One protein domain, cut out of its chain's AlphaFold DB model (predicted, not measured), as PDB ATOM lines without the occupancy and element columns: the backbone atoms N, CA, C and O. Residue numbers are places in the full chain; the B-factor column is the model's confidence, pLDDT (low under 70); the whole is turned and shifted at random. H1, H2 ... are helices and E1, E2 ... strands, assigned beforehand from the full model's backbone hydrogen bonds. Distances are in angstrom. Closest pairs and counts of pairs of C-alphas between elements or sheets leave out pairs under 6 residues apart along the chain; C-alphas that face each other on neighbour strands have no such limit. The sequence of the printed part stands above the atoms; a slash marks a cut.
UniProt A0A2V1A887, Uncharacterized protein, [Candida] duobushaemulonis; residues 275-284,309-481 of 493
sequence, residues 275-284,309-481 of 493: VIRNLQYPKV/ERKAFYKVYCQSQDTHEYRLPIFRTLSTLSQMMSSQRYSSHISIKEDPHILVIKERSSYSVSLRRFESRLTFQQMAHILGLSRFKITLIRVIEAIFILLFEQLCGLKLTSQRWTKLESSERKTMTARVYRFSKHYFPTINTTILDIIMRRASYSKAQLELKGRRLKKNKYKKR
ATOM      1  N   VAL A 275     145.797 133.101  92.557       88.38
ATOM      2  CA  VAL A 275     146.870 132.199  92.980       88.38
ATOM      3  C   VAL A 275     147.682 132.901  94.061       88.38
ATOM      4  O   VAL A 275     148.220 133.982  93.832       88.38
ATOM      5  N   ILE A 276     147.734 132.303  95.245       89.50
ATOM      6  CA  ILE A 276     148.616 132.708  96.340       89.50
ATOM      7  C   ILE A 276     149.903 131.905  96.172       89.50
ATOM      8  O   ILE A 276     149.832 130.683  96.106       89.50
ATOM      9  N   ARG A 277     151.045 132.582  96.059       90.25
ATOM     10  CA  ARG A 277     152.348 131.965  95.763       90.25
ATOM     11  C   ARG A 277     153.284 132.020  96.966       90.25
ATOM     12  O   ARG A 277     153.047 132.804  97.887       90.25
ATOM     13  N   ASN A 278     154.374 131.255  96.896       86.12
ATOM     14  CA  ASN A 278     155.495 131.287  97.842       86.12
ATOM     15  C   ASN A 278     155.082 130.978  99.290       86.12
ATOM     16  O   ASN A 278     155.603 131.574 100.237       86.12
ATOM     17  N   LEU A 279     154.106 130.086  99.478       89.56
ATOM     18  CA  LEU A 279     153.696 129.655 100.808       89.56
ATOM     19  C   LEU A 279     154.681 128.611 101.331       89.56
ATOM     20  O   LEU A 279     155.140 127.741 100.594       89.56
ATOM     21  N   GLN A 280     154.998 128.685 102.621       89.19
ATOM     22  CA  GLN A 280     155.901 127.742 103.274       89.19
ATOM     23  C   GLN A 280     155.117 126.808 104.184       89.19
ATOM     24  O   GLN A 280     154.253 127.250 104.947       89.19
ATOM     25  N   TYR A 281     155.405 125.508 104.104       86.06
ATOM     26  CA  TYR A 281     154.825 124.554 105.040       86.06
ATOM     27  C   TYR A 281     155.380 124.814 106.441       86.06
ATOM     28  O   TYR A 281     156.600 124.943 106.597       86.06
ATOM     29  N   PRO A 282     154.519 124.879 107.466       86.50
ATOM     30  CA  PRO A 282     154.993 125.028 108.824       86.50
ATOM     31  C   PRO A 282     155.744 123.760 109.238       86.50
ATOM     32  O   PRO A 282     155.281 122.639 109.024       86.50
ATOM     33  N   LYS A 283     156.941 123.949 109.797       84.44
ATOM     34  CA  LYS A 283     157.811 122.867 110.261       84.44
ATOM     35  C   LYS A 283     157.753 122.817 111.780       84.44
ATOM     36  O   LYS A 283     157.976 123.832 112.434       84.44
ATOM     37  N   VAL A 284     157.488 121.634 112.327       76.19
ATOM     38  CA  VAL A 284     157.703 121.381 113.751       76.19
ATOM     39  C   VAL A 284     159.198 121.159 113.924       76.19
ATOM     40  O   VAL A 284     159.722 120.122 113.521       76.19
ATOM     41  N   GLU A 309     161.955 129.020 127.241       57.06
ATOM     42  CA  GLU A 309     160.540 129.002 126.808       57.06
ATOM     43  C   GLU A 309     160.001 130.145 125.947       57.06
ATOM     44  O   GLU A 309     158.896 130.011 125.414       57.06
ATOM     45  N   ARG A 310     160.702 131.272 125.750       72.12
ATOM     46  CA  ARG A 310     160.053 132.433 125.097       72.12
ATOM     47  C   ARG A 310     160.925 133.259 124.146       72.12
ATOM     48  O   ARG A 310     160.818 134.485 124.128       72.12
ATOM     49  N   LYS A 311     161.707 132.608 123.269       82.12
ATOM     50  CA  LYS A 311     162.458 133.278 122.174       82.12
ATOM     51  C   LYS A 311     161.583 134.274 121.390       82.12
ATOM     52  O   LYS A 311     162.005 135.397 121.123       82.12
ATOM     53  N   ALA A 312     160.347 133.884 121.065       86.00
ATOM     54  CA  ALA A 312     159.400 134.734 120.341       86.00
ATOM     55  C   ALA A 312     158.992 135.989 121.133       86.00
ATOM     56  O   ALA A 312     158.974 137.087 120.578       86.00
ATOM     57  N   PHE A 313     158.727 135.846 122.435       88.19
ATOM     58  CA  PHE A 313     158.385 136.971 123.308       88.19
ATOM     59  C   PHE A 313     159.559 137.933 123.470       88.19
ATOM     60  O   PHE A 313     159.372 139.141 123.368       88.19
ATOM     61  N   TYR A 314     160.776 137.415 123.655       85.56
ATOM     62  CA  TYR A 314     161.970 138.254 123.757       85.56
ATOM     63  C   TYR A 314     162.146 139.131 122.510       85.56
ATOM     64  O   TYR A 314     162.415 140.325 122.612       85.56
ATOM     65  N   LYS A 315     161.893 138.581 121.315       87.38
ATOM     66  CA  LYS A 315     161.902 139.377 120.079       87.38
ATOM     67  C   LYS A 315     160.819 140.458 120.057       87.38
ATOM     68  O   LYS A 315     161.087 141.544 119.548       87.38
ATOM     69  N   VAL A 316     159.632 140.198 120.609       88.06
ATOM     70  CA  VAL A 316     158.592 141.229 120.779       88.06
ATOM     71  C   VAL A 316     159.043 142.310 121.758       88.06
ATOM     72  O   VAL A 316     158.905 143.489 121.440       88.06
ATOM     73  N   TYR A 317     159.631 141.928 122.893       87.00
ATOM     74  CA  TYR A 317     160.185 142.856 123.879       87.00
ATOM     75  C   TYR A 317     161.206 143.804 123.240       87.00
ATOM     76  O   TYR A 317     160.998 145.015 123.256       87.00
ATOM     77  N   CYS A 318     162.225 143.267 122.558       86.12
ATOM     78  CA  CYS A 318     163.230 144.082 121.869       86.12
ATOM     79  C   CYS A 318     162.618 145.030 120.825       86.12
ATOM     80  O   CYS A 318     163.130 146.115 120.593       86.12
ATOM     81  N   GLN A 319     161.528 144.627 120.165       86.69
ATOM     82  CA  GLN A 319     160.881 145.441 119.134       86.69
ATOM     83  C   GLN A 319     159.923 146.502 119.671       86.69
ATOM     84  O   GLN A 319     159.505 147.353 118.886       86.69
ATOM     85  N   SER A 320     159.524 146.422 120.937       87.50
ATOM     86  CA  SER A 320     158.497 147.279 121.537       87.50
ATOM     87  C   SER A 320     158.966 147.941 122.827       87.50
ATOM     88  O   SER A 320     158.148 148.317 123.666       87.50
ATOM     89  N   GLN A 321     160.281 148.086 122.994       76.06
ATOM     90  CA  GLN A 321     160.869 148.709 124.173       76.06
ATOM     91  C   GLN A 321     160.275 150.105 124.407       76.06
ATOM     92  O   GLN A 321     159.782 150.371 125.503       76.06
ATOM     93  N   ASP A 322     160.187 150.908 123.345       75.38
ATOM     94  CA  ASP A 322     159.714 152.297 123.404       75.38
ATOM     95  C   ASP A 322     158.184 152.414 123.436       75.38
ATOM     96  O   ASP A 322     157.627 153.309 124.063       75.38
ATOM     97  N   THR A 323     157.478 151.504 122.762       85.31
ATOM     98  CA  THR A 323     156.009 151.543 122.644       85.31
ATOM     99  C   THR A 323     155.296 150.774 123.753       85.31
ATOM    100  O   THR A 323     154.074 150.847 123.870       85.31
ATOM    101  N   HIS A 324     156.041 149.996 124.541       85.31
ATOM    102  CA  HIS A 324     155.544 149.082 125.568       85.31
ATOM    103  C   HIS A 324     154.474 148.084 125.082       85.31
ATOM    104  O   HIS A 324     153.736 147.516 125.889       85.31
ATOM    105  N   GLU A 325     154.409 147.803 123.775       88.88
ATOM    106  CA  GLU A 325     153.440 146.856 123.199       88.88
ATOM    107  C   GLU A 325     153.645 145.425 123.718       88.88
ATOM    108  O   GLU A 325     152.678 144.669 123.798       88.88
ATOM    109  N   TYR A 326     154.853 145.052 124.166       87.12
ATOM    110  CA  TYR A 326     155.103 143.765 124.832       87.12
ATOM    111  C   TYR A 326     154.247 143.549 126.088       87.12
ATOM    112  O   TYR A 326     154.039 142.405 126.492       87.12
ATOM    113  N   ARG A 327     153.743 144.624 126.713       89.19
ATOM    114  CA  ARG A 327     152.886 144.538 127.905       89.19
ATOM    115  C   ARG A 327     151.456 144.118 127.582       89.19
ATOM    116  O   ARG A 327     150.716 143.789 128.514       89.19
ATOM    117  N   LEU A 328     151.066 144.121 126.303       90.38
ATOM    118  CA  LEU A 328     149.718 143.757 125.884       90.38
ATOM    119  C   LEU A 328     149.371 142.324 126.332       90.38
ATOM    120  O   LEU A 328     150.200 141.418 126.185       90.38
ATOM    121  N   PRO A 329     148.146 142.090 126.846       89.88
ATOM    122  CA  PRO A 329     147.748 140.793 127.391       89.88
ATOM    123  C   PRO A 329     147.951 139.623 126.429       89.88
ATOM    124  O   PRO A 329     148.326 138.538 126.867       89.88
ATOM    125  N   ILE A 330     147.762 139.837 125.122       92.31
ATOM    126  CA  ILE A 330     147.901 138.774 124.126       92.31
ATOM    127  C   ILE A 330     149.274 138.108 124.155       92.31
ATOM    128  O   ILE A 330     149.349 136.886 124.099       92.31
ATOM    129  N   PHE A 331     150.357 138.873 124.310       90.00
ATOM    130  CA  PHE A 331     151.713 138.323 124.273       90.00
ATOM    131  C   PHE A 331     152.062 137.496 125.514       90.00
ATOM    132  O   PHE A 331     153.011 136.715 125.475       90.00
ATOM    133  N   ARG A 332     151.277 137.613 126.595       84.19
ATOM    134  CA  ARG A 332     151.467 136.828 127.825       84.19
ATOM    135  C   ARG A 332     151.065 135.369 127.640       84.19
ATOM    136  O   ARG A 332     151.735 134.490 128.179       84.19
ATOM    137  N   THR A 333     149.996 135.136 126.877       85.44
ATOM    138  CA  THR A 333     149.364 133.822 126.679       85.44
ATOM    139  C   THR A 333     149.601 133.244 125.285       85.44
ATOM    140  O   THR A 333     149.090 132.172 124.967       85.44
ATOM    141  N   LEU A 334     150.315 133.961 124.414       90.62
ATOM    142  CA  LEU A 334     150.489 133.554 123.027       90.62
ATOM    143  C   LEU A 334     151.459 132.374 122.916       90.62
ATOM    144  O   LEU A 334     152.641 132.498 123.229       90.62
ATOM    145  N   SER A 335     150.966 131.246 122.413       90.94
ATOM    146  CA  SER A 335     151.800 130.103 122.032       90.94
ATOM    147  C   SER A 335     152.336 130.272 120.611       90.94
ATOM    148  O   SER A 335     151.681 130.851 119.744       90.94
ATOM    149  N   THR A 336     153.528 129.737 120.351       92.00
ATOM    150  CA  THR A 336     154.082 129.691 118.988       92.00
ATOM    151  C   THR A 336     153.364 128.644 118.137       92.00
ATOM    152  O   THR A 336     152.839 127.654 118.651       92.00
ATOM    153  N   LEU A 337     153.391 128.808 116.810       92.88
ATOM    154  CA  LEU A 337     152.812 127.839 115.878       92.88
ATOM    155  C   LEU A 337     153.409 126.434 116.063       92.88
ATOM    156  O   LEU A 337     152.673 125.455 116.011       92.88
ATOM    157  N   SER A 338     154.713 126.333 116.345       91.19
ATOM    158  CA  SER A 338     155.385 125.051 116.608       91.19
ATOM    159  C   SER A 338     154.845 124.364 117.869       91.19
ATOM    160  O   SER A 338     154.507 123.178 117.832       91.19
ATOM    161  N   GLN A 339     154.669 125.115 118.965       90.44
ATOM    162  CA  GLN A 339     154.057 124.606 120.202       90.44
ATOM    163  C   GLN A 339     152.617 124.140 119.955       90.44
ATOM    164  O   GLN A 339     152.226 123.055 120.383       90.44
ATOM    165  N   MET A 340     151.833 124.920 119.204       92.69
ATOM    166  CA  MET A 340     150.463 124.545 118.851       92.69
ATOM    167  C   MET A 340     150.416 123.280 117.985       92.69
ATOM    168  O   MET A 340     149.577 122.418 118.213       92.69
ATOM    169  N   MET A 341     151.318 123.125 117.017       92.12
ATOM    170  CA  MET A 341     151.381 121.928 116.170       92.12
ATOM    171  C   MET A 341     151.873 120.684 116.917       92.12
ATOM    172  O   MET A 341     151.492 119.577 116.555       92.12
ATOM    173  N   SER A 342     152.696 120.857 117.951       90.69
ATOM    174  CA  SER A 342     153.190 119.752 118.787       90.69
ATOM    175  C   SER A 342     152.147 119.262 119.795       90.69
ATOM    176  O   SER A 342     152.253 118.160 120.325       90.69
ATOM    177  N   SER A 343     151.122 120.071 120.070       91.56
ATOM    178  CA  SER A 343     150.082 119.743 121.039       91.56
ATOM    179  C   SER A 343     149.086 118.717 120.485       91.56
ATOM    180  O   SER A 343     148.361 118.983 119.519       91.56
ATOM    181  N   GLN A 344     148.920 117.609 121.212       91.44
ATOM    182  CA  GLN A 344     147.985 116.526 120.883       91.44
ATOM    183  C   GLN A 344     146.525 116.989 120.737       91.44
ATOM    184  O   GLN A 344     145.749 116.400 119.982       91.44
ATOM    185  N   ARG A 345     146.151 118.102 121.387       92.94
ATOM    186  CA  ARG A 345     144.832 118.740 121.238       92.94
ATOM    187  C   ARG A 345     144.476 119.032 119.777       92.94
ATOM    188  O   ARG A 345     143.303 118.970 119.408       92.94
ATOM    189  N   TYR A 346     145.473 119.366 118.960       93.94
ATOM    190  CA  TYR A 346     145.299 119.823 117.582       93.94
ATOM    191  C   TYR A 346     145.685 118.772 116.538       93.94
ATOM    192  O   TYR A 346     145.308 118.919 115.371       93.94
ATOM    193  N   SER A 347     146.368 117.706 116.957       90.19
ATOM    194  CA  SER A 347     146.680 116.548 116.125       90.19
ATOM    195  C   SER A 347     145.406 115.920 115.559       90.19
ATOM    196  O   SER A 347     144.409 115.743 116.268       90.19
ATOM    197  N   SER A 348     145.437 115.589 114.270       88.31
ATOM    198  CA  SER A 348     144.394 114.827 113.586       88.31
ATOM    199  C   SER A 348     145.025 113.622 112.900       88.31
ATOM    200  O   SER A 348     146.043 113.762 112.229       88.31
ATOM    201  N   HIS A 349     144.399 112.454 113.033       81.38
ATOM    202  CA  HIS A 349     144.766 111.268 112.251       81.38
ATOM    203  C   HIS A 349     144.183 111.317 110.833       81.38
ATOM    204  O   HIS A 349     144.664 110.636 109.935       81.38
ATOM    205  N   ILE A 350     143.163 112.155 110.625       86.25
ATOM    206  CA  ILE A 350     142.471 112.318 109.349       86.25
ATOM    207  C   ILE A 350     142.870 113.669 108.759       86.25
ATOM    208  O   ILE A 350     142.671 114.714 109.391       86.25
ATOM    209  N   SER A 351     143.423 113.658 107.547       85.62
ATOM    210  CA  SER A 351     143.660 114.887 106.796       85.62
ATOM    211  C   SER A 351     142.339 115.500 106.347       85.62
ATOM    212  O   SER A 351     141.417 114.797 105.934       85.62
ATOM    213  N   ILE A 352     142.265 116.826 106.378       86.38
ATOM    214  CA  ILE A 352     141.142 117.574 105.815       86.38
ATOM    215  C   ILE A 352     141.011 117.209 104.332       86.38
ATOM    216  O   ILE A 352     141.996 117.255 103.593       86.38
ATOM    217  N   LYS A 353     139.796 116.811 103.933       85.56
ATOM    218  CA  LYS A 353     139.478 116.404 102.561       85.56
ATOM    219  C   LYS A 353     139.771 117.537 101.580       85.56
ATOM    220  O   LYS A 353     139.583 118.708 101.906       85.56
ATOM    221  N   GLU A 354     140.196 117.163 100.379       80.50
ATOM    222  CA  GLU A 354     140.410 118.111  99.292       80.50
ATOM    223  C   GLU A 354     139.091 118.786  98.895       80.50
ATOM    224  O   GLU A 354     138.031 118.159  98.862       80.50
ATOM    225  N   ASP A 355     139.159 120.087  98.611       81.62
ATOM    226  CA  ASP A 355     138.011 120.900  98.214       81.62
ATOM    227  C   ASP A 355     138.155 121.287  96.731       81.62
ATOM    228  O   ASP A 355     139.174 121.874  96.361       81.62
ATOM    229  N   PRO A 356     137.144 121.057  95.868       81.00
ATOM    230  CA  PRO A 356     137.219 121.349  94.428       81.00
ATOM    231  C   PRO A 356     137.413 122.841  94.092       81.00
ATOM    232  O   PRO A 356     137.690 123.216  92.942       81.00
ATOM    233  N   HIS A 357     137.237 123.729  95.071       82.75
ATOM    234  CA  HIS A 357     137.468 125.164  94.940       82.75
ATOM    235  C   HIS A 357     138.885 125.604  95.305       82.75
ATOM    236  O   HIS A 357     139.199 126.789  95.133       82.75
ATOM    237  N   ILE A 358     139.722 124.676  95.768       86.25
ATOM    238  CA  ILE A 358     141.123 124.898  96.094       86.25
ATOM    239  C   ILE A 358     141.993 123.903  95.343       86.25
ATOM    240  O   ILE A 358     141.834 122.698  95.457       86.25
ATOM    241  N   LEU A 359     142.964 124.432  94.609       87.06
ATOM    242  CA  LEU A 359     144.027 123.626  94.022       87.06
ATOM    243  C   LEU A 359     145.331 123.984  94.725       87.06
ATOM    244  O   LEU A 359     145.763 125.138  94.666       87.06
ATOM    245  N   VAL A 360     145.928 123.008  95.407       88.19
ATOM    246  CA  VAL A 360     147.248 123.138  96.032       88.19
ATOM    247  C   VAL A 360     148.288 122.638  95.038       88.19
ATOM    248  O   VAL A 360     148.325 121.458  94.706       88.19
ATOM    249  N   ILE A 361     149.131 123.543  94.561       88.81
ATOM    250  CA  ILE A 361     150.235 123.255  93.649       88.81
ATOM    251  C   ILE A 361     151.488 123.139  94.511       88.81
ATOM    252  O   ILE A 361     151.925 124.122  95.111       88.81
ATOM    253  N   LYS A 362     152.034 121.928  94.624       87.06
ATOM    254  CA  LYS A 362     153.275 121.685  95.369       87.06
ATOM    255  C   LYS A 362     154.467 122.117  94.517       87.06
ATOM    256  O   LYS A 362     154.565 121.731  93.357       87.06
ATOM    257  N   GLU A 363     155.371 122.886  95.105       87.00
ATOM    258  CA  GLU A 363     156.659 123.268  94.520       87.00
ATOM    259  C   GLU A 363     157.787 122.645  95.368       87.00
ATOM    260  O   GLU A 363     157.541 122.100  96.444       87.00
ATOM    261  N   ARG A 364     159.042 122.697  94.900       81.00
ATOM    262  CA  ARG A 364     160.168 121.988  95.551       81.00
ATOM    263  C   ARG A 364     160.379 122.374  97.025       81.00
ATOM    264  O   ARG A 364     160.658 121.514  97.851       81.00
ATOM    265  N   SER A 365     160.249 123.656  97.358       80.75
ATOM    266  CA  SER A 365     160.492 124.211  98.705       80.75
ATOM    267  C   SER A 365     159.316 125.034  99.249       80.75
ATOM    268  O   SER A 365     159.403 125.650 100.312       80.75
ATOM    269  N   SER A 366     158.221 125.063  98.499       89.75
ATOM    270  CA  SER A 366     157.166 126.066  98.550       89.75
ATOM    271  C   SER A 366     155.859 125.418  98.088       89.75
ATOM    272  O   SER A 366     155.853 124.307  97.555       89.75
ATOM    273  N   TYR A 367     154.728 126.072  98.301       91.88
ATOM    274  CA  TYR A 367     153.493 125.700  97.630       91.88
ATOM    275  C   TYR A 367     152.705 126.938  97.225       91.88
ATOM    276  O   TYR A 367     152.826 128.024  97.801       91.88
ATOM    277  N   SER A 368     151.865 126.747  96.220       91.19
ATOM    278  CA  SER A 368     150.941 127.748  95.724       91.19
ATOM    279  C   SER A 368     149.507 127.254  95.899       91.19
ATOM    280  O   SER A 368     149.211 126.073  95.730       91.19
ATOM    281  N   VAL A 369     148.589 128.155  96.236       90.06
ATOM    282  CA  VAL A 369     147.166 127.841  96.404       90.06
ATOM    283  C   VAL A 369     146.346 128.656  95.420       90.06
ATOM    284  O   VAL A 369     146.306 129.883  95.487       90.06
ATOM    285  N   SER A 370     145.666 127.972  94.504       89.44
ATOM    286  CA  SER A 370     144.728 128.582  93.568       89.44
ATOM    287  C   SER A 370     143.308 128.518  94.123       89.44
ATOM    288  O   SER A 370     142.722 127.441  94.235       89.44
ATOM    289  N   LEU A 371     142.729 129.686  94.386       87.44
ATOM    290  CA  LEU A 371     141.371 129.861  94.885       87.44
ATOM    291  C   LEU A 371     140.396 130.119  93.736       87.44
ATOM    292  O   LEU A 371     140.581 131.039  92.935       87.44
ATOM    293  N   ARG A 372     139.310 129.340  93.697       84.25
ATOM    294  CA  ARG A 372     138.160 129.548  92.792       84.25
ATOM    295  C   ARG A 372     137.002 130.311  93.454       84.25
ATOM    296  O   ARG A 372     135.934 130.442  92.860       84.25
ATOM    297  N   ARG A 373     137.167 130.781  94.694       80.94
ATOM    298  CA  ARG A 373     136.162 131.531  95.471       80.94
ATOM    299  C   ARG A 373     136.765 132.813  96.049       80.94
ATOM    300  O   ARG A 373     137.978 132.947  96.160       80.94
ATOM    301  N   PHE A 374     135.893 133.745  96.439       84.25
ATOM    302  CA  PHE A 374     136.287 134.969  97.134       84.25
ATOM    303  C   PHE A 374     136.891 134.664  98.510       84.25
ATOM    304  O   PHE A 374     136.326 133.889  99.278       84.25
ATOM    305  N   GLU A 375     137.973 135.361  98.852       86.12
ATOM    306  CA  GLU A 375     138.729 135.188 100.105       86.12
ATOM    307  C   GLU A 375     137.884 135.396 101.360       86.12
ATOM    308  O   GLU A 375     138.048 134.713 102.364       86.12
ATOM    309  N   SER A 376     136.912 136.304 101.292       87.31
ATOM    310  CA  SER A 376     136.001 136.562 102.403       87.31
ATOM    311  C   SER A 376     135.073 135.379 102.708       87.31
ATOM    312  O   SER A 376     134.480 135.338 103.778       87.31
ATOM    313  N   ARG A 377     134.901 134.437 101.772       89.38
ATOM    314  CA  ARG A 377     133.982 133.290 101.878       89.38
ATOM    315  C   ARG A 377     134.708 131.954 102.043       89.38
ATOM    316  O   ARG A 377     134.106 130.912 101.792       89.38
ATOM    317  N   LEU A 378     135.983 131.983 102.418       91.88
ATOM    318  CA  LEU A 378     136.754 130.763 102.616       91.88
ATOM    319  C   LEU A 378     136.232 129.971 103.818       91.88
ATOM    320  O   LEU A 378     136.004 130.522 104.900       91.88
ATOM    321  N   THR A 379     136.064 128.663 103.647       92.62
ATOM    322  CA  THR A 379     135.769 127.754 104.764       92.62
ATOM    323  C   THR A 379     137.015 127.569 105.637       92.62
ATOM    324  O   THR A 379     138.132 127.908 105.242       92.62
ATOM    325  N   PHE A 380     136.860 127.034 106.851       94.25
ATOM    326  CA  PHE A 380     138.036 126.722 107.672       94.25
ATOM    327  C   PHE A 380     138.893 125.599 107.066       94.25
ATOM    328  O   PHE A 380     140.110 125.630 107.214       94.25
ATOM    329  N   GLN A 381     138.282 124.651 106.349       92.88
ATOM    330  CA  GLN A 381     139.004 123.616 105.599       92.88
ATOM    331  C   GLN A 381     139.883 124.254 104.523       92.88
ATOM    332  O   GLN A 381     141.078 123.991 104.432       92.88
ATOM    333  N   GLN A 382     139.308 125.198 103.782       92.56
ATOM    334  CA  GLN A 382     140.013 125.961 102.765       92.56
ATOM    335  C   GLN A 382     141.166 126.795 103.345       92.56
ATOM    336  O   GLN A 382     142.269 126.808 102.797       92.56
ATOM    337  N   MET A 383     140.946 127.434 104.496       94.81
ATOM    338  CA  MET A 383     142.002 128.126 105.240       94.81
ATOM    339  C   MET A 383     143.111 127.181 105.712       94.81
ATOM    340  O   MET A 383     144.274 127.575 105.701       94.81
ATOM    341  N   ALA A 384     142.790 125.939 106.084       94.12
ATOM    342  CA  ALA A 384     143.797 124.957 106.480       94.12
ATOM    343  C   ALA A 384     144.795 124.679 105.347       94.12
ATOM    344  O   ALA A 384     145.992 124.580 105.606       94.12
ATOM    345  N   HIS A 385     144.334 124.626 104.092       92.94
ATOM    346  CA  HIS A 385     145.222 124.490 102.934       92.94
ATOM    347  C   HIS A 385     146.103 125.727 102.720       92.94
ATOM    348  O   HIS A 385     147.288 125.568 102.454       92.94
ATOM    349  N   ILE A 386     145.565 126.941 102.888       93.38
ATOM    350  CA  ILE A 386     146.333 128.200 102.767       93.38
ATOM    351  C   ILE A 386     147.407 128.324 103.855       93.38
ATOM    352  O   ILE A 386     148.456 128.912 103.617       93.38
ATOM    353  N   LEU A 387     147.141 127.792 105.050       94.19
ATOM    354  CA  LEU A 387     148.073 127.816 106.179       94.19
ATOM    355  C   LEU A 387     149.057 126.633 106.179       94.19
ATOM    356  O   LEU A 387     149.965 126.602 107.006       94.19
ATOM    357  N   GLY A 388     148.881 125.648 105.292       92.12
ATOM    358  CA  GLY A 388     149.691 124.427 105.279       92.12
ATOM    359  C   GLY A 388     149.400 123.503 106.467       92.12
ATOM    360  O   GLY A 388     150.249 122.711 106.861       92.12
ATOM    361  N   LEU A 389     148.201 123.611 107.046       93.81
ATOM    362  CA  LEU A 389     147.748 122.901 108.245       93.81
ATOM    363  C   LEU A 389     146.665 121.854 107.933       93.81
ATOM    364  O   LEU A 389     145.865 121.507 108.798       93.81
ATOM    365  N   SER A 390     146.628 121.321 106.709       91.50
ATOM    366  CA  SER A 390     145.610 120.347 106.272       91.50
ATOM    367  C   SER A 390     145.622 119.023 107.051       91.50
ATOM    368  O   SER A 390     144.639 118.286 107.024       91.50
ATOM    369  N   ARG A 391     146.712 118.715 107.763       91.12
ATOM    370  CA  ARG A 391     146.854 117.528 108.626       91.12
ATOM    371  C   ARG A 391     146.397 117.751 110.075       91.12
ATOM    372  O   ARG A 391     146.496 116.841 110.887       91.12
ATOM    373  N   PHE A 392     145.920 118.944 110.414       93.44
ATOM    374  CA  PHE A 392     145.512 119.299 111.773       93.44
ATOM    375  C   PHE A 392     144.000 119.478 111.874       93.44
ATOM    376  O   PHE A 392     143.305 119.710 110.884       93.44
ATOM    377  N   LYS A 393     143.478 119.397 113.101       94.38
ATOM    378  CA  LYS A 393     142.060 119.648 113.373       94.38
ATOM    379  C   LYS A 393     141.691 121.083 113.000       94.38
ATOM    380  O   LYS A 393     142.422 122.023 113.307       94.38
ATOM    381  N   ILE A 394     140.480 121.270 112.470       94.12
ATOM    382  CA  ILE A 394     139.898 122.594 112.173       94.12
ATOM    383  C   ILE A 394     139.917 123.530 113.389       94.12
ATOM    384  O   ILE A 394     140.044 124.745 113.234       94.12
ATOM    385  N   THR A 395     139.855 122.978 114.603       95.62
ATOM    386  CA  THR A 395     140.010 123.724 115.856       95.62
ATOM    387  C   THR A 395     141.296 124.551 115.891       95.62
ATOM    388  O   THR A 395     141.246 125.695 116.329       95.62
ATOM    389  N   LEU A 396     142.421 124.041 115.372       96.06
ATOM    390  CA  LEU A 396     143.673 124.801 115.302       96.06
ATOM    391  C   LEU A 396     143.515 126.060 114.445       96.06
ATOM    392  O   LEU A 396     143.918 127.147 114.845       96.06
ATOM    393  N   ILE A 397     142.866 125.928 113.290       96.38
ATOM    394  CA  ILE A 397     142.666 127.028 112.341       96.38
ATOM    395  C   ILE A 397     141.737 128.082 112.962       96.38
ATOM    396  O   ILE A 397     141.986 129.278 112.821       96.38
ATOM    397  N   ARG A 398     140.704 127.651 113.703       96.62
ATOM    398  CA  ARG A 398     139.827 128.551 114.475       96.62
ATOM    399  C   ARG A 398     140.606 129.334 115.532       96.62
ATOM    400  O   ARG A 398     140.406 130.538 115.654       96.62
ATOM    401  N   VAL A 399     141.492 128.665 116.272       96.94
ATOM    402  CA  VAL A 399     142.320 129.309 117.302       96.94
ATOM    403  C   VAL A 399     143.287 130.311 116.674       96.94
ATOM    404  O   VAL A 399     143.380 131.433 117.158       96.94
ATOM    405  N   ILE A 400     143.947 129.957 115.568       97.25
ATOM    406  CA  ILE A 400     144.841 130.872 114.841       97.25
ATOM    407  C   ILE A 400     144.081 132.119 114.370       97.25
ATOM    408  O   ILE A 400     144.544 133.236 114.583       97.25
ATOM    409  N   GLU A 401     142.897 131.959 113.773       97.44
ATOM    410  CA  GLU A 401     142.071 133.107 113.383       97.44
ATOM    411  C   GLU A 401     141.700 133.984 114.587       97.44
ATOM    412  O   GLU A 401     141.838 135.205 114.514       97.44
ATOM    413  N   ALA A 402     141.272 133.380 115.698       96.88
ATOM    414  CA  ALA A 402     140.927 134.114 116.914       96.88
ATOM    415  C   ALA A 402     142.121 134.906 117.470       96.88
ATOM    416  O   ALA A 402     141.965 136.071 117.832       96.88
ATOM    417  N   ILE A 403     143.319 134.311 117.465       97.44
ATOM    418  CA  ILE A 403     144.567 134.980 117.846       97.44
ATOM    419  C   ILE A 403     144.795 136.226 116.990       97.44
ATOM    420  O   ILE A 403     145.082 137.290 117.531       97.44
ATOM    421  N   PHE A 404     144.636 136.134 115.667       97.62
ATOM    422  CA  PHE A 404     144.835 137.300 114.807       97.62
ATOM    423  C   PHE A 404     143.779 138.374 115.012       97.62
ATOM    424  O   PHE A 404     144.137 139.546 115.073       97.62
ATOM    425  N   ILE A 405     142.509 138.008 115.195       96.88
ATOM    426  CA  ILE A 405     141.467 138.984 115.541       96.88
ATOM    427  C   ILE A 405     141.865 139.753 116.809       96.88
ATOM    428  O   ILE A 405     141.793 140.980 116.815       96.88
ATOM    429  N   LEU A 406     142.347 139.052 117.841       96.50
ATOM    430  CA  LEU A 406     142.800 139.675 119.085       96.50
ATOM    431  C   LEU A 406     144.072 140.517 118.903       96.50
ATOM    432  O   LEU A 406     144.179 141.578 119.513       96.50
ATOM    433  N   LEU A 407     145.019 140.101 118.052       96.88
ATOM    434  CA  LEU A 407     146.200 140.910 117.721       96.88
ATOM    435  C   LEU A 407     145.792 142.228 117.056       96.88
ATOM    436  O   LEU A 407     146.276 143.283 117.454       96.88
ATOM    437  N   PHE A 408     144.886 142.184 116.077       97.06
ATOM    438  CA  PHE A 408     144.367 143.389 115.424       97.06
ATOM    439  C   PHE A 408     143.582 144.281 116.397       97.06
ATOM    440  O   PHE A 408     143.683 145.507 116.323       97.06
ATOM    441  N   GLU A 409     142.830 143.691 117.324       95.69
ATOM    442  CA  GLU A 409     142.106 144.441 118.350       95.69
ATOM    443  C   GLU A 409     143.059 145.136 119.331       95.69
ATOM    444  O   GLU A 409     142.917 146.334 119.566       95.69
ATOM    445  N   GLN A 410     144.059 144.430 119.862       95.19
ATOM    446  CA  GLN A 410     144.958 144.972 120.889       95.19
ATOM    447  C   GLN A 410     146.032 145.911 120.325       95.19
ATOM    448  O   GLN A 410     146.336 146.921 120.951       95.19
ATOM    449  N   LEU A 411     146.598 145.615 119.149       94.25
ATOM    450  CA  LEU A 411     147.655 146.445 118.552       94.25
ATOM    451  C   LEU A 411     147.105 147.628 117.757       94.25
ATOM    452  O   LEU A 411     147.789 148.638 117.607       94.25
ATOM    453  N   CYS A 412     145.914 147.498 117.168       94.31
ATOM    454  CA  CYS A 412     145.378 148.501 116.244       94.31
ATOM    455  C   CYS A 412     144.016 149.063 116.667       94.31
ATOM    456  O   CYS A 412     143.478 149.905 115.955       94.31
ATOM    457  N   GLY A 413     143.429 148.604 117.777       93.00
ATOM    458  CA  GLY A 413     142.101 149.045 118.217       93.00
ATOM    459  C   GLY A 413     140.954 148.558 117.324       93.00
ATOM    460  O   GLY A 413     139.831 149.057 117.433       93.00
ATOM    461  N   LEU A 414     141.203 147.596 116.426       93.25
ATOM    462  CA  LEU A 414     140.212 147.151 115.451       93.25
ATOM    463  C   LEU A 414     139.157 146.253 116.088       93.25
ATOM    464  O   LEU A 414     139.393 145.074 116.349       93.25
ATOM    465  N   LYS A 415     137.936 146.766 116.209       92.62
ATOM    466  CA  LYS A 415     136.787 145.964 116.633       92.62
ATOM    467  C   LYS A 415     135.964 145.536 115.427       92.62
ATOM    468  O   LYS A 415     135.182 146.306 114.880       92.62
ATOM    469  N   LEU A 416     136.045 144.253 115.061       89.50
ATOM    470  CA  LEU A 416     135.248 143.705 113.948       89.50
ATOM    471  C   LEU A 416     133.719 143.744 114.189       89.50
ATOM    472  O   LEU A 416     132.952 143.409 113.292       89.50
ATOM    473  N   THR A 417     133.257 144.067 115.407       84.25
ATOM    474  CA  THR A 417     131.831 144.320 115.702       84.25
ATOM    475  C   THR A 417     131.354 145.650 115.128       84.25
ATOM    476  O   THR A 417     130.208 145.736 114.705       84.25
ATOM    477  N   SER A 418     132.205 146.676 115.129       83.56
ATOM    478  CA  SER A 418     131.859 148.030 114.689       83.56
ATOM    479  C   SER A 418     132.368 148.320 113.279       83.56
ATOM    480  O   SER A 418     131.668 148.944 112.483       83.56
ATOM    481  N   GLN A 419     133.560 147.833 112.940       87.25
ATOM    482  CA  GLN A 419     134.232 148.130 111.679       87.25
ATOM    483  C   GLN A 419     134.326 146.884 110.796       87.25
ATOM    484  O   GLN A 419     134.728 145.802 111.227       87.25
ATOM    485  N   ARG A 420     133.961 147.030 109.517       89.12
ATOM    486  CA  ARG A 420     134.134 145.960 108.525       89.12
ATOM    487  C   ARG A 420     135.479 146.120 107.846       89.12
ATOM    488  O   ARG A 420     135.698 147.137 107.200       89.12
ATOM    489  N   TRP A 421     136.303 145.076 107.882       93.50
ATOM    490  CA  TRP A 421     137.633 145.073 107.271       93.50
ATOM    491  C   TRP A 421     137.600 145.543 105.814       93.50
ATOM    492  O   TRP A 421     138.354 146.415 105.416       93.50
ATOM    493  N   THR A 422     136.656 145.044 105.012       88.38
ATOM    494  CA  THR A 422     136.552 145.411 103.590       88.38
ATOM    495  C   THR A 422     136.080 146.843 103.332       88.38
ATOM    496  O   THR A 422     136.125 147.270 102.184       88.38
ATOM    497  N   LYS A 423     135.559 147.542 104.349       91.44
ATOM    498  CA  LYS A 423     135.130 148.944 104.254       91.44
ATOM    499  C   LYS A 423     136.223 149.929 104.678       91.44
ATOM    500  O   LYS A 423     136.060 151.110 104.412       91.44
ATOM    501  N   LEU A 424     137.284 149.450 105.326       92.19
ATOM    502  CA  LEU A 424     138.443 150.267 105.677       92.19
ATOM    503  C   LEU A 424     139.249 150.619 104.426       92.19
ATOM    504  O   LEU A 424     139.273 149.857 103.443       92.19
ATOM    505  N   GLU A 425     139.956 151.743 104.488       94.75
ATOM    506  CA  GLU A 425     140.819 152.164 103.394       94.75
ATOM    507  C   GLU A 425     141.937 151.145 103.134       94.75
ATOM    508  O   GLU A 425     142.363 150.372 103.997       94.75
ATOM    509  N   SER A 426     142.407 151.096 101.886       93.25
ATOM    510  CA  SER A 426     143.487 150.180 101.494       93.25
ATOM    511  C   SER A 426     144.804 150.522 102.205       93.25
ATOM    512  O   SER A 426     145.530 149.621 102.620       93.25
ATOM    513  N   SER A 427     145.091 151.817 102.368       95.12
ATOM    514  CA  SER A 427     146.223 152.365 103.129       95.12
ATOM    515  C   SER A 427     146.168 151.926 104.592       95.12
ATOM    516  O   SER A 427     147.099 151.285 105.076       95.12
ATOM    517  N   GLU A 428     145.043 152.180 105.259       95.56
ATOM    518  CA  GLU A 428     144.808 151.832 106.661       95.56
ATOM    519  C   GLU A 428     145.010 150.332 106.909       95.56
ATOM    520  O   GLU A 428     145.803 149.933 107.766       95.56
ATOM    521  N   ARG A 429     144.397 149.478 106.080       95.94
ATOM    522  CA  ARG A 429     144.570 148.023 106.183       95.94
ATOM    523  C   ARG A 429     146.015 147.580 106.036       95.94
ATOM    524  O   ARG A 429     146.447 146.686 106.767       95.94
ATOM    525  N   LYS A 430     146.764 148.168 105.098       96.25
ATOM    526  CA  LYS A 430     148.186 147.853 104.906       96.25
ATOM    527  C   LYS A 430     148.995 148.227 106.145       96.25
ATOM    528  O   LYS A 430     149.781 147.401 106.602       96.25
ATOM    529  N   THR A 431     148.752 149.402 106.722       96.69
ATOM    530  CA  THR A 431     149.427 149.867 107.943       96.69
ATOM    531  C   THR A 431     149.149 148.942 109.127       96.69
ATOM    532  O   THR A 431     150.084 148.474 109.777       96.69
ATOM    533  N   MET A 432     147.882 148.595 109.369       96.81
ATOM    534  CA  MET A 432     147.504 147.678 110.452       96.81
ATOM    535  C   MET A 432     148.102 146.285 110.244       96.81
ATOM    536  O   MET A 432     148.652 145.691 111.169       96.81
ATOM    537  N   THR A 433     148.050 145.775 109.011       97.25
ATOM    538  CA  THR A 433     148.612 144.464 108.663       97.25
ATOM    539  C   THR A 433     150.124 144.435 108.862       97.25
ATOM    540  O   THR A 433     150.647 143.464 109.407       97.25
ATOM    541  N   ALA A 434     150.833 145.495 108.468       96.62
ATOM    542  CA  ALA A 434     152.270 145.617 108.680       96.62
ATOM    543  C   ALA A 434     152.618 145.660 110.177       96.62
ATOM    544  O   ALA A 434     153.542 144.967 110.609       96.62
ATOM    545  N   ARG A 435     151.847 146.408 110.978       95.38
ATOM    546  CA  ARG A 435     152.026 146.481 112.435       95.38
ATOM    547  C   ARG A 435     151.813 145.126 113.104       95.38
ATOM    548  O   ARG A 435     152.660 144.705 113.884       95.38
ATOM    549  N   VAL A 436     150.740 144.410 112.771       96.75
ATOM    550  CA  VAL A 436     150.491 143.063 113.316       96.75
ATOM    551  C   VAL A 436     151.580 142.084 112.875       96.75
ATOM    552  O   VAL A 436     152.132 141.371 113.713       96.75
ATOM    553  N   TYR A 437     151.954 142.096 111.591       96.94
ATOM    554  CA  TYR A 437     152.990 141.216 111.046       96.94
ATOM    555  C   TYR A 437     154.353 141.402 111.726       96.94
ATOM    556  O   TYR A 437     155.054 140.418 111.974       96.94
ATOM    557  N   ARG A 438     154.717 142.648 112.072       94.69
ATOM    558  CA  ARG A 438     155.969 142.984 112.773       94.69
ATOM    559  C   ARG A 438     156.184 142.107 114.007       94.69
ATOM    560  O   ARG A 438     157.294 141.603 114.176       94.69
ATOM    561  N   PHE A 439     155.131 141.904 114.800       94.31
ATOM    562  CA  PHE A 439     155.163 141.120 116.034       94.31
ATOM    563  C   PHE A 439     154.809 139.650 115.812       94.31
ATOM    564  O   PHE A 439     155.468 138.756 116.347       94.31
ATOM    565  N   SER A 440     153.788 139.373 114.997       95.25
ATOM    566  CA  SER A 440     153.264 138.016 114.844       95.25
ATOM    567  C   SER A 440     154.233 137.071 114.144       95.25
ATOM    568  O   SER A 440     154.163 135.870 114.389       95.25
ATOM    569  N   LYS A 441     155.153 137.576 113.310       94.94
ATOM    570  CA  LYS A 441     156.125 136.749 112.574       94.94
ATOM    571  C   LYS A 441     157.011 135.881 113.474       94.94
ATOM    572  O   LYS A 441     157.471 134.835 113.034       94.94
ATOM    573  N   HIS A 442     157.228 136.282 114.728       92.56
ATOM    574  CA  HIS A 442     158.029 135.501 115.682       92.56
ATOM    575  C   HIS A 442     157.262 134.306 116.253       92.56
ATOM    576  O   HIS A 442     157.869 133.311 116.633       92.56
ATOM    577  N   TYR A 443     155.931 134.388 116.291       93.56
ATOM    578  CA  TYR A 443     155.053 133.308 116.750       93.56
ATOM    579  C   TYR A 443     154.537 132.452 115.587       93.56
ATOM    580  O   TYR A 443     154.389 131.239 115.730       93.56
ATOM    581  N   PHE A 444     154.295 133.074 114.432       94.94
ATOM    582  CA  PHE A 444     153.723 132.474 113.228       94.94
ATOM    583  C   PHE A 444     154.584 132.807 111.999       94.94
ATOM    584  O   PHE A 444     154.175 133.610 111.156       94.94
ATOM    585  N   PRO A 445     155.779 132.207 111.865       91.56
ATOM    586  CA  PRO A 445     156.737 132.574 110.819       91.56
ATOM    587  C   PRO A 445     156.234 132.307 109.393       91.56
ATOM    588  O   PRO A 445     156.642 132.992 108.460       91.56
ATOM    589  N   THR A 446     155.314 131.359 109.211       92.50
ATOM    590  CA  THR A 446     154.723 131.040 107.901       92.50
ATOM    591  C   THR A 446     153.588 131.980 107.490       92.50
ATOM    592  O   THR A 446     153.148 131.943 106.340       92.50
ATOM    593  N   ILE A 447     153.100 132.832 108.398       94.56
ATOM    594  CA  ILE A 447     151.957 133.714 108.150       94.56
ATOM    595  C   ILE A 447     152.459 135.086 107.704       94.56
ATOM    596  O   ILE A 447     152.873 135.914 108.512       94.56
ATOM    597  N   ASN A 448     152.410 135.327 106.394       94.12
ATOM    598  CA  ASN A 448     152.783 136.601 105.780       94.12
ATOM    599  C   ASN A 448     151.626 137.622 105.784       94.12
ATOM    600  O   ASN A 448     150.477 137.304 106.096       94.12
ATOM    601  N   THR A 449     151.913 138.860 105.375       95.81
ATOM    602  CA  THR A 449     150.925 139.953 105.294       95.81
ATOM    603  C   THR A 449     149.732 139.639 104.384       95.81
ATOM    604  O   THR A 449     148.617 140.078 104.658       95.81
ATOM    605  N   THR A 450     149.932 138.847 103.327       94.44
ATOM    606  CA  THR A 450     148.844 138.429 102.427       94.44
ATOM    607  C   THR A 450     147.890 137.470 103.134       94.44
ATOM    608  O   THR A 450     146.676 137.639 103.051       94.44
ATOM    609  N   ILE A 451     148.424 136.495 103.871       95.56
ATOM    610  CA  ILE A 451     147.630 135.553 104.665       95.56
ATOM    611  C   ILE A 451     146.880 136.301 105.771       95.56
ATOM    612  O   ILE A 451     145.703 136.022 105.984       95.56
ATOM    613  N   LEU A 452     147.504 137.289 106.424       96.75
ATOM    614  CA  LEU A 452     146.826 138.137 107.412       96.75
ATOM    615  C   LEU A 452     145.618 138.874 106.818       96.75
ATOM    616  O   LEU A 452     144.535 138.828 107.401       96.75
ATOM    617  N   ASP A 453     145.763 139.497 105.642       95.56
ATOM    618  CA  ASP A 453     144.638 140.162 104.961       95.56
ATOM    619  C   ASP A 453     143.518 139.161 104.627       95.56
ATOM    620  O   ASP A 453     142.338 139.463 104.809       95.56
ATOM    621  N   ILE A 454     143.865 137.942 104.201       95.31
ATOM    622  CA  ILE A 454     142.893 136.873 103.922       95.31
ATOM    623  C   ILE A 454     142.148 136.450 105.197       95.31
ATOM    624  O   ILE A 454     140.914 136.396 105.182       95.31
ATOM    625  N   ILE A 455     142.870 136.199 106.297       96.81
ATOM    626  CA  ILE A 455     142.285 135.862 107.605       96.81
ATOM    627  C   ILE A 455     141.294 136.954 108.016       96.81
ATOM    628  O   ILE A 455     140.143 136.658 108.336       96.81
ATOM    629  N   MET A 456     141.687 138.226 107.926       97.12
ATOM    630  CA  MET A 456     140.835 139.340 108.346       97.12
ATOM    631  C   MET A 456     139.622 139.560 107.435       97.12
ATOM    632  O   MET A 456     138.523 139.834 107.931       97.12
ATOM    633  N   ARG A 457     139.755 139.369 106.115       95.25
ATOM    634  CA  ARG A 457     138.610 139.377 105.181       95.25
ATOM    635  C   ARG A 457     137.588 138.314 105.546       95.25
ATOM    636  O   ARG A 457     136.388 138.600 105.557       95.25
ATOM    637  N   ARG A 458     138.059 137.100 105.830       95.31
ATOM    638  CA  ARG A 458     137.213 135.975 106.216       95.31
ATOM    639  C   ARG A 458     136.548 136.223 107.571       95.31
ATOM    640  O   ARG A 458     135.325 136.156 107.660       95.31
ATOM    641  N   ALA A 459     137.321 136.571 108.597       95.75
ATOM    642  CA  ALA A 459     136.823 136.856 109.941       95.75
ATOM    643  C   ALA A 459     135.759 137.966 109.937       95.75
ATOM    644  O   ALA A 459     134.676 137.809 110.510       95.75
ATOM    645  N   SER A 460     136.025 139.068 109.227       95.31
ATOM    646  CA  SER A 460     135.083 140.182 109.098       95.31
ATOM    647  C   SER A 460     133.778 139.760 108.416       95.31
ATOM    648  O   SER A 460     132.695 140.149 108.861       95.31
ATOM    649  N   TYR A 461     133.856 138.929 107.373       94.50
ATOM    650  CA  TYR A 461     132.671 138.408 106.695       94.50
ATOM    651  C   TYR A 461     131.868 137.448 107.579       94.50
ATOM    652  O   TYR A 461     130.653 137.610 107.689       94.50
ATOM    653  N   SER A 462     132.528 136.499 108.247       92.94
ATOM    654  CA  SER A 462     131.892 135.554 109.174       92.94
ATOM    655  C   SER A 462     131.126 136.282 110.277       92.94
ATOM    656  O   SER A 462     129.967 135.961 110.548       92.94
ATOM    657  N   LYS A 463     131.721 137.334 110.852       93.00
ATOM    658  CA  LYS A 463     131.076 138.154 111.885       93.00
ATOM    659  C   LYS A 463     129.862 138.917 111.354       93.00
ATOM    660  O   LYS A 463     128.807 138.906 111.985       93.00
ATOM    661  N   ALA A 464     129.965 139.498 110.157       90.81
ATOM    662  CA  ALA A 464     128.836 140.159 109.504       90.81
ATOM    663  C   ALA A 464     127.691 139.180 109.176       90.81
ATOM    664  O   ALA A 464     126.520 139.531 109.307       90.81
ATOM    665  N   GLN A 465     128.007 137.945 108.771       91.50
ATOM    666  CA  GLN A 465     127.002 136.905 108.532       91.50
ATOM    667  C   GLN A 465     126.296 136.486 109.823       91.50
ATOM    668  O   GLN A 465     125.071 136.354 109.827       91.50
ATOM    669  N   LEU A 466     127.040 136.323 110.920       90.38
ATOM    670  CA  LEU A 466     126.467 135.999 112.226       90.38
ATOM    671  C   LEU A 466     125.508 137.099 112.703       90.38
ATOM    672  O   LEU A 466     124.391 136.810 113.131       90.38
ATOM    673  N   GLU A 467     125.894 138.364 112.541       88.88
ATOM    674  CA  GLU A 467     125.049 139.513 112.871       88.88
ATOM    675  C   GLU A 467     123.760 139.541 112.031       88.88
ATOM    676  O   GLU A 467     122.661 139.718 112.563       88.88
ATOM    677  N   LEU A 468     123.869 139.317 110.715       88.88
ATOM    678  CA  LEU A 468     122.714 139.243 109.818       88.88
ATOM    679  C   LEU A 468     121.763 138.102 110.201       88.88
ATOM    680  O   LEU A 468     120.549 138.315 110.227       88.88
ATOM    681  N   LYS A 469     122.294 136.916 110.531       89.69
ATOM    682  CA  LYS A 469     121.499 135.784 111.031       89.69
ATOM    683  C   LYS A 469     120.779 136.152 112.330       89.69
ATOM    684  O   LYS A 469     119.564 135.986 112.412       89.69
ATOM    685  N   GLY A 470     121.481 136.753 113.293       88.94
ATOM    686  CA  GLY A 470     120.887 137.218 114.550       88.94
ATOM    687  C   GLY A 470     119.760 138.238 114.339       88.94
ATOM    688  O   GLY A 470     118.695 138.127 114.950       88.94
ATOM    689  N   ARG A 471     119.937 139.196 113.419       87.38
ATOM    690  CA  ARG A 471     118.891 140.169 113.048       87.38
ATOM    691  C   ARG A 471     117.666 139.490 112.423       87.38
ATOM    692  O   ARG A 471     116.542 139.855 112.762       87.38
ATOM    693  N   ARG A 472     117.861 138.504 111.540       88.31
ATOM    694  CA  ARG A 472     116.764 137.739 110.910       88.31
ATOM    695  C   ARG A 472     115.972 136.932 111.937       88.31
ATOM    696  O   ARG A 472     114.748 136.996 111.931       88.31
ATOM    697  N   LEU A 473     116.655 136.254 112.860       86.12
ATOM    698  CA  LEU A 473     116.009 135.503 113.941       86.12
ATOM    699  C   LEU A 473     115.173 136.416 114.846       86.12
ATOM    700  O   LEU A 473     114.021 136.101 115.139       86.12
ATOM    701  N   LYS A 474     115.708 137.587 115.222       85.19
ATOM    702  CA  LYS A 474     114.962 138.588 116.000       85.19
ATOM    703  C   LYS A 474     113.718 139.069 115.248       85.19
ATOM    704  O   LYS A 474     112.633 139.040 115.815       85.19
ATOM    705  N   LYS A 475     113.844 139.440 113.967       80.56
ATOM    706  CA  LYS A 475     112.700 139.858 113.134       80.56
ATOM    707  C   LYS A 475     111.624 138.774 113.036       80.56
ATOM    708  O   LYS A 475     110.450 139.084 113.198       80.56
ATOM    709  N   ASN A 476     112.016 137.514 112.854       74.50
ATOM    710  CA  ASN A 476     111.074 136.396 112.786       74.50
ATOM    711  C   ASN A 476     110.378 136.135 114.132       74.50
ATOM    712  O   ASN A 476     109.192 135.819 114.143       74.50
ATOM    713  N   LYS A 477     111.074 136.325 115.263       75.00
ATOM    714  CA  LYS A 477     110.470 136.250 116.604       75.00
ATOM    715  C   LYS A 477     109.423 137.346 116.820       75.00
ATOM    716  O   LYS A 477     108.361 137.061 117.359       75.00
ATOM    717  N   TYR A 478     109.695 138.575 116.374       62.88
ATOM    718  CA  TYR A 478     108.720 139.670 116.446       62.88
ATOM    719  C   TYR A 478     107.545 139.473 115.486       62.88
ATOM    720  O   TYR A 478     106.414 139.737 115.873       62.88
ATOM    721  N   LYS A 479     107.782 138.948 114.276       66.88
ATOM    722  CA  LYS A 479     106.710 138.638 113.321       66.88
ATOM    723  C   LYS A 479     105.776 137.544 113.852       66.88
ATOM    724  O   LYS A 479     104.580 137.765 113.902       66.88
ATOM    725  N   LYS A 480     106.312 136.438 114.389       62.00
ATOM    726  CA  LYS A 480     105.500 135.388 115.041       62.00
ATOM    727  C   LYS A 480     104.720 135.874 116.268       62.00
ATOM    728  O   LYS A 480     103.687 135.306 116.577       62.00
ATOM    729  N   ARG A 481     105.214 136.893 116.982       59.81
ATOM    730  CA  ARG A 481     104.472 137.520 118.090       59.81
ATOM    731  C   ARG A 481     103.390 138.489 117.621       59.81
ATOM    732  O   ARG A 481     102.444 138.703 118.357       59.81
TER     733      ARG A 481
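AT A GLANCE: This is residues 275 to 284 and 309 to 481 of the 493 residues of an uncharacterized protein of [Candida] duobushaemulonis (UniProt A0A2V1A887). What shape do these atoms make? A helical body is built round the long helix H5, with H7 crossing its middle steeply and H6 and H2 packed near its last residues; at its first residues H4 lies between it and a small three-stranded sheet. Residues 468 to 481 of H7 stick out as a straight arm. What is it made of? The 183 printed residues, mostly helix by class, hold seven named helices and three strands in the order E1 H1 H2 H3 E2 E3 H4 H5 H6 H7, with an antiparallel sheet in the order E1 E3 E2. The whole is compact, with a radius of gyration of the C-alphas of 17.7 A and spans of 58 by 42 by 34 A.

IN THESE COORDINATES: Where do the first elements lie? E1 is residues 275 to 279, beginning at C-alpha 275 (146.870, 132.199, 92.980); H1 is 311 to 319, H2 329 to 333 and H3 337 to 342. What follows? E2 is residues 358 to 362, E3 367 to 371 and H4 380 to 387. Where are the long helices? H5, residues 394 to 412, is 26.8 A long from C-alpha 394 (139.898, 122.594, 112.173); H6, 426 to 440, is 20.5 A; H7, 449 to 481, is 48.2 A and ends at C-alpha 481 (104.472, 137.520, 118.090).

HOW THE PARTS SIT: How is the sheet paired? E1 and E3 are antiparallel at 157 degrees, with N 276 and O 369 2.8 A apart, within hydrogen-bond range. E2 and E3 are an antiparallel hairpin, with N 361 and O 368 at 2.8 A. What is on it? H4 is on the sheet at a height of 9.8 A, and it touches H5, closest at the C-alphas of Ala 384 and Ile 397, 6.3 A. What meets the hub, H5? H7 touches its residues 401 to 405, about perpendicular at 82 degrees, closest at the C-alphas of Glu 401 and Ile 455, 6.4 A. H6 touches its residues 407 to 412, closest at the C-alphas of Cys 412 and Met 432, 6.2 A; H2 only just touches it, with 3 pairs of C-alphas within 8 A, closest at those of Ile 330 and Leu 407, 7.0 A. H3 is close to H5 but not clearly touching, as H1 is to H2 and H6. How do the helix backbones run? Every O i to N i+4 pair is within hydrogen-bond range in H1, H3, H4, H5 and H7, against 10 of 11 in H6 and 0 of 1 in H2, where 2 of 2 O i to N i+3 pairs are.

THE WHOLE: How far does it reach? The two C-alphas farthest apart, those of Arg 364 and Arg 481, are 62.1 A apart. Is the printed part whole? Residues 285 to 308 are not printed, and C-alphas 284 and 309 are 15.4 A apart across the cut; the links H3 to E2 and H5 to H6 are long. Where is confidence low? The pLDDT is under 70 at residue 309 and residues 478 to 481.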